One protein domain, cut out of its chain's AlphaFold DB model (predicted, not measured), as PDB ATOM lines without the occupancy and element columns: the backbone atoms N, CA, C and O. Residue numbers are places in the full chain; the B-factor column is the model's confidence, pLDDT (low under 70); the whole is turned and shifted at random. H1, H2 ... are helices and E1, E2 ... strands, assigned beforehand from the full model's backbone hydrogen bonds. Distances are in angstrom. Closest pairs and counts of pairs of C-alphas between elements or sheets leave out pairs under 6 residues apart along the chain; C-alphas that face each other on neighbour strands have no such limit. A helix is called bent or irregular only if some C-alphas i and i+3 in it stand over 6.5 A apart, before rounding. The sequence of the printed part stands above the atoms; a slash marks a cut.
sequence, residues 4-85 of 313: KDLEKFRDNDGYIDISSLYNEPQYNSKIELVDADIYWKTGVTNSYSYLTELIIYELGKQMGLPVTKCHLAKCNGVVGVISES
ATOM      1  N   LYS A   4     152.315 173.394 189.180       80.94
ATOM      2  CA  LYS A   4     153.045 174.487 188.514       80.94
ATOM      3  C   LYS A   4     152.516 175.885 188.853       80.94
ATOM      4  O   LYS A   4     153.241 176.862 188.700       80.94
ATOM      5  N   ASP A   5     151.256 175.984 189.275       84.75
ATOM      6  CA  ASP A   5     150.640 177.264 189.609       84.75
ATOM      7  C   ASP A   5     151.089 177.744 190.994       84.75
ATOM      8  O   ASP A   5     150.839 178.901 191.318       84.75
ATOM      9  N   LEU A   6     151.734 176.896 191.810       87.00
ATOM     10  CA  LEU A   6     152.223 177.287 193.132       87.00
ATOM     11  C   LEU A   6     153.360 178.309 193.060       87.00
ATOM     12  O   LEU A   6     153.475 179.154 193.939       87.00
ATOM     13  N   GLU A   7     154.143 178.299 191.981       90.31
ATOM     14  CA  GLU A   7     155.267 179.224 191.788       90.31
ATOM     15  C   GLU A   7     154.832 180.700 191.816       90.31
ATOM     16  O   GLU A   7     155.621 181.571 192.175       90.31
ATOM     17  N   LYS A   8     153.561 181.000 191.506       91.31
ATOM     18  CA  LYS A   8     153.010 182.364 191.591       91.31
ATOM     19  C   LYS A   8     152.910 182.898 193.026       91.31
ATOM     20  O   LYS A   8     152.713 184.094 193.201       91.31
ATOM     21  N   PHE A   9     152.981 182.016 194.024       92.81
ATOM     22  CA  PHE A   9     152.973 182.364 195.444       92.81
ATOM     23  C   PHE A   9     154.382 182.435 196.036       92.81
ATOM     24  O   PHE A   9     154.512 182.557 197.253       92.81
ATOM     25  N   ARG A  10     155.435 182.327 195.214       95.00
ATOM     26  CA  ARG A  10     156.802 182.499 195.697       95.00
ATOM     27  C   ARG A  10     157.037 183.958 196.076       95.00
ATOM     28  O   ARG A  10     156.821 184.855 195.261       95.00
ATOM     29  N   ASP A  11     157.459 184.178 197.311       93.75
ATOM     30  CA  ASP A  11     157.831 185.494 197.811       93.75
ATOM     31  C   ASP A  11     159.265 185.889 197.408       93.75
ATOM     32  O   ASP A  11     159.974 185.159 196.709       93.75
ATOM     33  N   ASN A  12     159.690 187.075 197.843       92.44
ATOM     34  CA  ASN A  12     161.026 187.601 197.556       92.44
ATOM     35  C   ASN A  12     162.148 186.874 198.315       92.44
ATOM     36  O   ASN A  12     163.307 187.015 197.935       92.44
ATOM     37  N   ASP A  13     161.812 186.118 199.362       92.50
ATOM     38  CA  ASP A  13     162.764 185.336 200.156       92.50
ATOM     39  C   ASP A  13     162.944 183.915 199.583       92.50
ATOM     40  O   ASP A  13     163.794 183.145 200.041       92.50
ATOM     41  N   GLY A  14     162.167 183.580 198.548       93.38
ATOM     42  CA  GLY A  14     162.226 182.318 197.827       93.38
ATOM     43  C   GLY A  14     161.265 181.255 198.352       93.38
ATOM     44  O   GLY A  14     161.371 180.110 197.929       93.38
ATOM     45  N   TYR A  15     160.308 181.583 199.223       95.00
ATOM     46  CA  TYR A  15     159.347 180.621 199.772       95.00
ATOM     47  C   TYR A  15     158.012 180.677 199.041       95.00
ATOM     48  O   TYR A  15     157.438 181.745 198.849       95.00
ATOM     49  N   ILE A  16     157.468 179.512 198.690       94.31
ATOM     50  CA  ILE A  16     156.081 179.389 198.230       94.31
ATOM     51  C   ILE A  16     155.142 179.538 199.437       94.31
ATOM     52  O   ILE A  16     155.121 178.680 200.321       94.31
ATOM     53  N   ASP A  17     154.345 180.606 199.473       93.25
ATOM     54  CA  ASP A  17     153.344 180.813 200.523       93.25
ATOM     55  C   ASP A  17     152.071 179.996 200.250       93.25
ATOM     56  O   ASP A  17     151.274 180.310 199.362       93.25
ATOM     57  N   ILE A  18     151.872 178.937 201.033       90.38
ATOM     58  CA  ILE A  18     150.712 178.043 200.919       90.38
ATOM     59  C   ILE A  18     149.616 178.344 201.948       90.38
ATOM     60  O   ILE A  18     148.630 177.612 202.009       90.38
ATOM     61  N   SER A  19     149.732 179.429 202.720       88.81
ATOM     62  CA  SER A  19     148.795 179.763 203.810       88.81
ATOM     63  C   SER A  19     147.353 179.937 203.320       88.81
ATOM     64  O   SER A  19     146.404 179.598 204.012       88.81
ATOM     65  N   SER A  20     147.169 180.421 202.087       83.44
ATOM     66  CA  SER A  20     145.837 180.563 201.472       83.44
ATOM     67  C   SER A  20     145.195 179.233 201.052       83.44
ATOM     68  O   SER A  20     144.005 179.192 200.740       83.44
ATOM     69  N   LEU A  21     145.983 178.159 201.001       79.94
ATOM     70  CA  LEU A  21     145.584 176.832 200.520       79.94
ATOM     71  C   LEU A  21     145.409 175.844 201.662       79.94
ATOM     72  O   LEU A  21     144.739 174.826 201.500       79.94
ATOM     73  N   TYR A  22     146.045 176.133 202.793       73.94
ATOM     74  CA  TYR A  22     146.159 175.223 203.906       73.94
ATOM     75  C   TYR A  22     146.259 176.015 205.209       73.94
ATOM     76  O   TYR A  22     147.229 176.728 205.439       73.94
ATOM     77  N   ASN A  23     145.233 175.904 206.055       70.62
ATOM     78  CA  ASN A  23     145.109 176.723 207.265       70.62
ATOM     79  C   ASN A  23     145.709 176.069 208.521       70.62
ATOM     80  O   ASN A  23     145.872 176.752 209.528       70.62
ATOM     81  N   GLU A  24     146.055 174.778 208.485       69.94
ATOM     82  CA  GLU A  24     146.525 174.035 209.662       69.94
ATOM     83  C   GLU A  24     147.912 173.427 209.439       69.94
ATOM     84  O   GLU A  24     148.003 172.307 208.952       69.94
ATOM     85  N   PRO A  25     149.018 174.094 209.805       61.78
ATOM     86  CA  PRO A  25     150.358 173.538 209.641       61.78
ATOM     87  C   PRO A  25     150.589 172.356 210.602       61.78
ATOM     88  O   PRO A  25     151.196 172.507 211.658       61.78
ATOM     89  N   GLN A  26     150.111 171.166 210.240       66.94
ATOM     90  CA  GLN A  26     150.479 169.910 210.892       66.94
ATOM     91  C   GLN A  26     151.675 169.288 210.152       66.94
ATOM     92  O   GLN A  26     151.796 169.404 208.926       66.94
ATOM     93  N   TYR A  27     152.581 168.642 210.886       65.19
ATOM     94  CA  TYR A  27     153.721 167.926 210.303       65.19
ATOM     95  C   TYR A  27     153.240 166.837 209.329       65.19
ATOM     96  O   TYR A  27     152.287 166.124 209.633       65.19
ATOM     97  N   ASN A  28     153.900 166.708 208.171       66.81
ATOM     98  CA  ASN A  28     153.593 165.722 207.124       66.81
ATOM     99  C   ASN A  28     152.124 165.711 206.672       66.81
ATOM    100  O   ASN A  28     151.473 164.667 206.589       66.81
ATOM    101  N   SER A  29     151.608 166.891 206.340       71.38
ATOM    102  CA  SER A  29     150.232 167.049 205.875       71.38
ATOM    103  C   SER A  29     150.116 166.919 204.363       71.38
ATOM    104  O   SER A  29     150.834 167.583 203.616       71.38
ATOM    105  N   LYS A  30     149.160 166.113 203.903       78.19
ATOM    106  CA  LYS A  30     148.784 166.044 202.488       78.19
ATOM    107  C   LYS A  30     147.878 167.227 202.135       78.19
ATOM    108  O   LYS A  30     146.888 167.469 202.818       78.19
ATOM    109  N   ILE A  31     148.177 167.911 201.037       77.38
ATOM    110  CA  ILE A  31     147.333 168.949 200.443       77.38
ATOM    111  C   ILE A  31     146.959 168.477 199.039       77.38
ATOM    112  O   ILE A  31     147.820 168.196 198.203       77.38
ATOM    113  N   GLU A  32     145.663 168.364 198.775       77.00
ATOM    114  CA  GLU A  32     145.165 167.871 197.491       77.00
ATOM    115  C   GLU A  32     145.070 169.020 196.481       77.00
ATOM    116  O   GLU A  32     144.384 170.023 196.701       77.00
ATOM    117  N   LEU A  33     145.765 168.880 195.352       73.50
ATOM    118  CA  LEU A  33     145.635 169.762 194.197       73.50
ATOM    119  C   LEU A  33     144.834 169.062 193.089       73.50
ATOM    120  O   LEU A  33     144.505 167.881 193.152       73.50
ATOM    121  N   VAL A  34     144.495 169.805 192.033       70.19
ATOM    122  CA  VAL A  34     143.640 169.282 190.949       70.19
ATOM    123  C   VAL A  34     144.347 168.193 190.135       70.19
ATOM    124  O   VAL A  34     143.697 167.269 189.651       70.19
ATOM    125  N   ASP A  35     145.664 168.307 189.954       72.75
ATOM    126  CA  ASP A  35     146.468 167.407 189.122       72.75
ATOM    127  C   ASP A  35     147.588 166.678 189.871       72.75
ATOM    128  O   ASP A  35     148.255 165.835 189.272       72.75
ATOM    129  N   ALA A  36     147.769 166.961 191.159       70.44
ATOM    130  CA  ALA A  36     148.789 166.353 191.996       70.44
ATOM    131  C   ALA A  36     148.341 166.351 193.457       70.44
ATOM    132  O   ALA A  36     147.560 167.194 193.884       70.44
ATOM    133  N   ASP A  37     148.891 165.434 194.232       79.44
ATOM    134  CA  ASP A  37     148.884 165.546 195.683       79.44
ATOM    135  C   ASP A  37     150.234 166.133 196.090       79.44
ATOM    136  O   ASP A  37     151.258 165.700 195.559       79.44
ATOM    137  N   ILE A  38     150.254 167.120 196.985       84.38
ATOM    138  CA  ILE A  38     151.500 167.639 197.560       84.38
ATOM    139  C   ILE A  38     151.564 167.296 199.043       84.38
ATOM    140  O   ILE A  38     150.539 167.209 199.718       84.38
ATOM    141  N   TYR A  39     152.772 167.128 199.556       85.88
ATOM    142  CA  TYR A  39     153.034 166.925 200.970       85.88
ATOM    143  C   TYR A  39     153.761 168.137 201.523       85.88
ATOM    144  O   TYR A  39     154.788 168.541 200.987       85.88
ATOM    145  N   TRP A  40     153.213 168.709 202.587       86.38
ATOM    146  CA  TRP A  40     153.843 169.735 203.402       86.38
ATOM    147  C   TRP A  40     154.591 169.076 204.558       86.38
ATOM    148  O   TRP A  40     153.993 168.346 205.353       86.38
ATOM    149  N   LYS A  41     155.882 169.381 204.677       86.25
ATOM    150  CA  LYS A  41     156.735 168.946 205.782       86.25
ATOM    151  C   LYS A  41     157.362 170.172 206.434       86.25
ATOM    152  O   LYS A  41     158.090 170.924 205.787       86.25
ATOM    153  N   THR A  42     157.064 170.393 207.712       84.50
ATOM    154  CA  THR A  42     157.764 171.416 208.498       84.50
ATOM    155  C   THR A  42     159.183 170.938 208.767       84.50
ATOM    156  O   THR A  42     159.369 169.758 209.057       84.50
ATOM    157  N   GLY A  43     160.166 171.838 208.727       78.69
ATOM    158  CA  GLY A  43     161.508 171.490 209.195       78.69
ATOM    159  C   GLY A  43     161.530 171.207 210.699       78.69
ATOM    160  O   GLY A  43     160.645 171.644 211.443       78.69
ATOM    161  N   VAL A  44     162.575 170.524 211.161       82.12
ATOM    162  CA  VAL A  44     162.887 170.399 212.588       82.12
ATOM    163  C   VAL A  44     162.991 171.793 213.204       82.12
ATOM    164  O   VAL A  44     163.678 172.683 212.693       82.12
ATOM    165  N   THR A  45     162.296 171.987 214.324       79.94
ATOM    166  CA  THR A  45     162.196 173.278 215.004       79.94
ATOM    167  C   THR A  45     163.575 173.871 215.285       79.94
ATOM    168  O   THR A  45     164.425 173.230 215.903       79.94
ATOM    169  N   ASN A  46     163.771 175.133 214.891       84.75
ATOM    170  CA  ASN A  46     165.031 175.863 215.050       84.75
ATOM    171  C   ASN A  46     166.237 175.172 214.392       84.75
ATOM    172  O   ASN A  46     167.338 175.279 214.922       84.75
ATOM    173  N   SER A  47     166.061 174.468 213.273       89.81
ATOM    174  CA  SER A  47     167.144 173.810 212.532       89.81
ATOM    175  C   SER A  47     167.084 174.139 211.032       89.81
ATOM    176  O   SER A  47     166.088 174.666 210.537       89.81
ATOM    177  N   TYR A  48     168.165 173.839 210.304       93.12
ATOM    178  CA  TYR A  48     168.249 173.986 208.843       93.12
ATOM    179  C   TYR A  48     167.880 172.706 208.068       93.12
ATOM    180  O   TYR A  48     168.127 172.619 206.869       93.12
ATOM    181  N   SER A  49     167.266 171.721 208.724       91.88
ATOM    182  CA  SER A  49     166.856 170.421 208.152       91.88
ATOM    183  C   SER A  49     166.045 170.528 206.851       91.88
ATOM    184  O   SER A  49     166.294 169.797 205.894       91.88
ATOM    185  N   TYR A  50     165.140 171.506 206.752       91.50
ATOM    186  CA  TYR A  50     164.369 171.767 205.530       91.50
ATOM    187  C   TYR A  50     165.248 172.228 204.349       91.50
ATOM    188  O   TYR A  50     164.961 171.899 203.201       91.50
ATOM    189  N   LEU A  51     166.347 172.949 204.614       94.69
ATOM    190  CA  LEU A  51     167.350 173.284 203.594       94.69
ATOM    191  C   LEU A  51     168.158 172.048 203.195       94.69
ATOM    192  O   LEU A  51     168.572 171.917 202.046       94.69
ATOM    193  N   THR A  52     168.395 171.137 204.139       94.50
ATOM    194  CA  THR A  52     169.130 169.891 203.899       94.50
ATOM    195  C   THR A  52     168.388 168.967 202.946       94.50
ATOM    196  O   THR A  52     169.025 168.443 202.039       94.50
ATOM    197  N   GLU A  53     167.064 168.849 203.045       92.00
ATOM    198  CA  GLU A  53     166.247 168.084 202.082       92.00
ATOM    199  C   GLU A  53     166.537 168.492 200.620       92.00
ATOM    200  O   GLU A  53     166.738 167.640 199.751       92.00
ATOM    201  N   LEU A  54     166.651 169.800 200.352       94.25
ATOM    202  CA  LEU A  54     166.940 170.346 199.018       94.25
ATOM    203  C   LEU A  54     168.369 170.032 198.555       94.25
ATOM    204  O   LEU A  54     168.585 169.660 197.400       94.25
ATOM    205  N   ILE A  55     169.353 170.164 199.452       96.50
ATOM    206  CA  ILE A  55     170.753 169.827 199.152       96.50
ATOM    207  C   ILE A  55     170.889 168.337 198.838       96.50
ATOM    208  O   ILE A  55     171.541 167.963 197.861       96.50
ATOM    209  N   ILE A  56     170.247 167.485 199.634       94.94
ATOM    210  CA  ILE A  56     170.309 166.037 199.455       94.94
ATOM    211  C   ILE A  56     169.591 165.601 198.177       94.94
ATOM    212  O   ILE A  56     170.059 164.678 197.512       94.94
ATOM    213  N   TYR A  57     168.527 166.292 197.761       93.75
ATOM    214  CA  TYR A  57     167.936 166.084 196.439       93.75
ATOM    215  C   TYR A  57     168.954 166.311 195.302       93.75
ATOM    216  O   TYR A  57     169.083 165.480 194.401       93.75
ATOM    217  N   GLU A  58     169.720 167.404 195.337       96.31
ATOM    218  CA  GLU A  58     170.725 167.668 194.301       96.31
ATOM    219  C   GLU A  58     171.914 166.695 194.367       96.31
ATOM    220  O   GLU A  58     172.353 166.215 193.322       96.31
ATOM    221  N   LEU A  59     172.393 166.328 195.561       96.62
ATOM    222  CA  LEU A  59     173.449 165.318 195.716       96.62
ATOM    223  C   LEU A  59     172.984 163.920 195.275       96.62
ATOM    224  O   LEU A  59     173.695 163.218 194.557       96.62
ATOM    225  N   GLY A  60     171.760 163.527 195.625       94.19
ATOM    226  CA  GLY A  60     171.184 162.246 195.220       94.19
ATOM    227  C   GLY A  60     171.047 162.131 193.702       94.19
ATOM    228  O   GLY A  60     171.352 161.083 193.133       94.19
ATOM    229  N   LYS A  61     170.692 163.227 193.015       94.06
ATOM    230  CA  LYS A  61     170.694 163.286 191.544       94.06
ATOM    231  C   LYS A  61     172.072 163.042 190.943       94.06
ATOM    232  O   LYS A  61     172.158 162.333 189.944       94.06
ATOM    233  N   GLN A  62     173.126 163.609 191.529       95.56
ATOM    234  CA  GLN A  62     174.499 163.379 191.066       95.56
ATOM    235  C   GLN A  62     174.898 161.901 191.205       95.56
ATOM    236  O   GLN A  62     175.563 161.360 190.326       95.56
ATOM    237  N   MET A  63     174.416 161.217 192.250       92.88
ATOM    238  CA  MET A  63     174.615 159.773 192.428       92.88
ATOM    239  C   MET A  63     173.733 158.900 191.513       92.88
ATOM    240  O   MET A  63     173.990 157.706 191.348       92.88
ATOM    241  N   GLY A  64     172.708 159.486 190.887       91.19
ATOM    242  CA  GLY A  64     171.710 158.771 190.092       91.19
ATOM    243  C   GLY A  64     170.607 158.115 190.927       91.19
ATOM    244  O   GLY A  64     169.907 157.236 190.426       91.19
ATOM    245  N   LEU A  65     170.434 158.533 192.184       89.62
ATOM    246  CA  LEU A  65     169.400 158.011 193.070       89.62
ATOM    247  C   LEU A  65     168.018 158.609 192.744       89.62
ATOM    248  O   LEU A  65     167.904 159.794 192.416       89.62
ATOM    249  N   PRO A  66     166.934 157.825 192.882       85.06
ATOM    250  CA  PRO A  66     165.560 158.272 192.654       85.06
ATOM    251  C   PRO A  66     165.013 159.085 193.842       85.06
ATOM    252  O   PRO A  66     164.097 158.653 194.539       85.06
ATOM    253  N   VAL A  67     165.581 160.267 194.073       84.88
ATOM    254  CA  VAL A  67     165.238 161.166 195.188       84.88
ATOM    255  C   VAL A  67     164.009 162.036 194.918       84.88
ATOM    256  O   VAL A  67     163.715 162.421 193.781       84.88
ATOM    257  N   THR A  68     163.290 162.366 195.988       83.69
ATOM    258  CA  THR A  68     162.081 163.194 195.926       83.69
ATOM    259  C   THR A  68     162.443 164.666 195.797       83.69
ATOM    260  O   THR A  68     163.190 165.202 196.610       83.69
ATOM    261  N   LYS A  69     161.898 165.332 194.775       86.69
ATOM    262  CA  LYS A  69     162.050 166.779 194.621       86.69
ATOM    263  C   LYS A  69     161.175 167.500 195.638       86.69
ATOM    264  O   LYS A  69     159.984 167.205 195.746       86.69
ATOM    265  N   CYS A  70     161.752 168.483 196.309       89.12
ATOM    266  CA  CYS A  70     161.041 169.388 197.193       89.12
ATOM    267  C   CYS A  70     161.316 170.853 196.824       89.12
ATOM    268  O   CYS A  70     162.205 171.142 196.022       89.12
ATOM    269  N   HIS A  71     160.506 171.756 197.368       92.62
ATOM    270  CA  HIS A  71     160.589 173.204 197.186       92.62
ATOM    271  C   HIS A  71     160.406 173.913 198.523       92.62
ATOM    272  O   HIS A  71     159.633 173.439 199.359       92.62
ATOM    273  N   LEU A  72     161.065 175.059 198.705       94.25
ATOM    274  CA  LEU A  72     160.875 175.888 199.890       94.25
ATOM    275  C   LEU A  72     159.457 176.433 199.941       94.25
ATOM    276  O   LEU A  72     158.937 176.985 198.968       94.25
ATOM    277  N   ALA A  73     158.840 176.307 201.108       93.38
ATOM    278  CA  ALA A  73     157.494 176.787 201.328       93.38
ATOM    279  C   ALA A  73     157.310 177.306 202.751       93.38
ATOM    280  O   ALA A  73     158.061 176.970 203.672       93.38
ATOM    281  N   LYS A  74     156.275 178.128 202.921       92.25
ATOM    282  CA  LYS A  74     155.833 178.611 204.223       92.25
ATOM    283  C   LYS A  74     154.320 178.504 204.364       92.25
ATOM    284  O   LYS A  74     153.580 178.748 203.414       92.25
ATOM    285  N   CYS A  75     153.871 178.163 205.564       89.94
ATOM    286  CA  CYS A  75     152.464 178.069 205.923       89.94
ATOM    287  C   CYS A  75     152.244 178.798 207.248       89.94
ATOM    288  O   CYS A  75     152.809 178.407 208.268       89.94
ATOM    289  N   ASN A  76     151.469 179.881 207.236       88.19
ATOM    290  CA  ASN A  76     151.209 180.732 208.400       88.19
ATOM    291  C   ASN A  76     152.499 181.172 209.123       88.19
ATOM    292  O   ASN A  76     152.581 181.171 210.349       88.19
ATOM    293  N   GLY A  77     153.536 181.509 208.347       87.31
ATOM    294  CA  GLY A  77     154.856 181.903 208.856       87.31
ATOM    295  C   GLY A  77     155.764 180.747 209.297       87.31
ATOM    296  O   GLY A  77     156.937 180.985 209.572       87.31
ATOM    297  N   VAL A  78     155.271 179.505 209.327       89.12
ATOM    298  CA  VAL A  78     156.090 178.313 209.587       89.12
ATOM    299  C   VAL A  78     156.803 177.901 208.308       89.12
ATOM    300  O   VAL A  78     156.169 177.797 207.261       89.12
ATOM    301  N   VAL A  79     158.108 177.655 208.398       90.44
ATOM    302  CA  VAL A  79     158.975 177.329 207.260       90.44
ATOM    303  C   VAL A  79     159.123 175.813 207.108       90.44
ATOM    304  O   VAL A  79     159.192 175.076 208.095       90.44
ATOM    305  N   GLY A  80     159.183 175.341 205.869       91.25
ATOM    306  CA  GLY A  80     159.340 173.929 205.561       91.25
ATOM    307  C   GLY A  80     159.539 173.688 204.073       91.25
ATOM    308  O   GLY A  80     159.996 174.566 203.334       91.25
ATOM    309  N   VAL A  81     159.171 172.490 203.640       91.81
ATOM    310  CA  VAL A  81     159.194 172.101 202.235       91.81
ATOM    311  C   VAL A  81     157.849 171.558 201.780       91.81
ATOM    312  O   VAL A  81     157.084 170.986 202.559       91.81
ATOM    313  N   ILE A  82     157.584 171.712 200.486       90.69
ATOM    314  CA  ILE A  82     156.551 170.955 199.785       90.69
ATOM    315  C   ILE A  82     157.182 169.990 198.789       90.69
ATOM    316  O   ILE A  82     158.146 170.337 198.108       90.69
ATOM    317  N   SER A  83     156.620 168.795 198.664       87.75
ATOM    318  CA  SER A  83     157.000 167.811 197.649       87.75
ATOM    319  C   SER A  83     155.766 167.262 196.945       87.75
ATOM    320  O   SER A  83     154.673 167.232 197.504       87.75
ATOM    321  N   GLU A  84     155.917 166.848 195.688       84.81
ATOM    322  CA  GLU A  84     154.864 166.090 195.009       84.81
ATOM    323  C   GLU A  84     154.756 164.694 195.632       84.81
ATOM    324  O   GLU A  84     155.762 164.089 196.014       84.81
ATOM    325  N   SER A  85     153.539 164.155 195.688       79.06
ATOM    326  CA  SER A  85     153.314 162.766 196.054       79.06
ATOM    327  C   SER A  85     154.169 161.837 195.209       79.06
ATOM    328  O   SER A  85     154.091 161.774 193.980       79.06
TER     329      SER A  85
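What this domain is: This is residues 4 to 85 of the 313 residues of an uncharacterized protein of Tenericutes bacterium HGW-Tenericutes-4 (UniProt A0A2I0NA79). A strongly twisted sheet of four strands is built from two hairpins side by side, E1 with E2 and E3 with E4, and one long helix, H2, packs over E3 and E4 with its residues 49 to 57. The short helix H1 lies away from the sheet, and the long link after it passes E3, where residues 16 to 17 pair with it, before reaching E1. The printed part has 82 residues, with two named helices and four named strands in the order H1, E1, E2, H2, E3, E4. The sheet runs E1, E2, E4, E3, all antiparallel, and the class is mixed, helices and strands. The whole is compact, with a radius of gyration of the C-alphas of 12.5 A and spans of 37 by 33 by 25 A.

Where its parts are: In the sheet, E1 is residues 29 to 32, 9.8 A long, and E2 is residues 37 to 42, 16.7 A. E3 is residues 70 to 75, 15.0 A, and E4 is residues 78 to 84, 19.1 A, ending at C-alpha 84 at (154.864, 166.090, 195.009). H2, residues 49 to 63, is 20.5 A long and begins at C-alpha 49 at (166.856, 170.421, 208.152). H1, residues 4 to 9, is 10.5 A long and begins at C-alpha 4 at (153.045, 174.487, 188.514). H1 is neither bent nor irregular, but only just: C-alphas 4 and 7 are 6.2 A apart.

How they stand to each other: The inner strands E2 and E4 are antiparallel at 150 degrees, with N 39 and O 83 2.8 A apart, within hydrogen-bond range. The hairpin E3 and E4 stands at 139 degrees, with N 71 and O 82 at 2.9 A. The hairpin E1 and E2 stands at 153 degrees, with N 31 and O 38 at 2.8 A. E1 and E3 are the edge strands, and they are apart. Residues 16 to 17 pair with residues 73 to 74 of E3, parallel. H2 is on the sheet at a height of 10.5 A, over E4 and E3, and runs along the strands, at 3 degrees to E3 on the local plane. Its closest C-alphas to E4 are those of Tyr 50 and Gly 80, 5.5 A, and to E3 those of Leu 54 and Cys 70, 6.2 A. With H2 on one face, helix and sheet form two layers. E2, H2 and E3 form a split strand-helix-strand unit, two strands running the same way with E4 between them, and its crossover is right-handed. H1 is only just not on the sheet, with 4 pairs of C-alphas within 10 A, and is apart from H2. In H2, 10 of 11 O i to N i+4 pairs are within range; in H1, 0 of 2, but 2 of 3 O i to N i+3 pairs are.

The domain as a whole: The two C-alphas farthest apart are those of Asn 23 and Met 63, at 37.1 A. The printed part has no cut. The link from H1 to E1, 19 residues, is long; those from E1 to E2 and from E3 to E4 are tight. The mean pLDDT of the printed part is 86.2, and residues 24 to 28 are under 70.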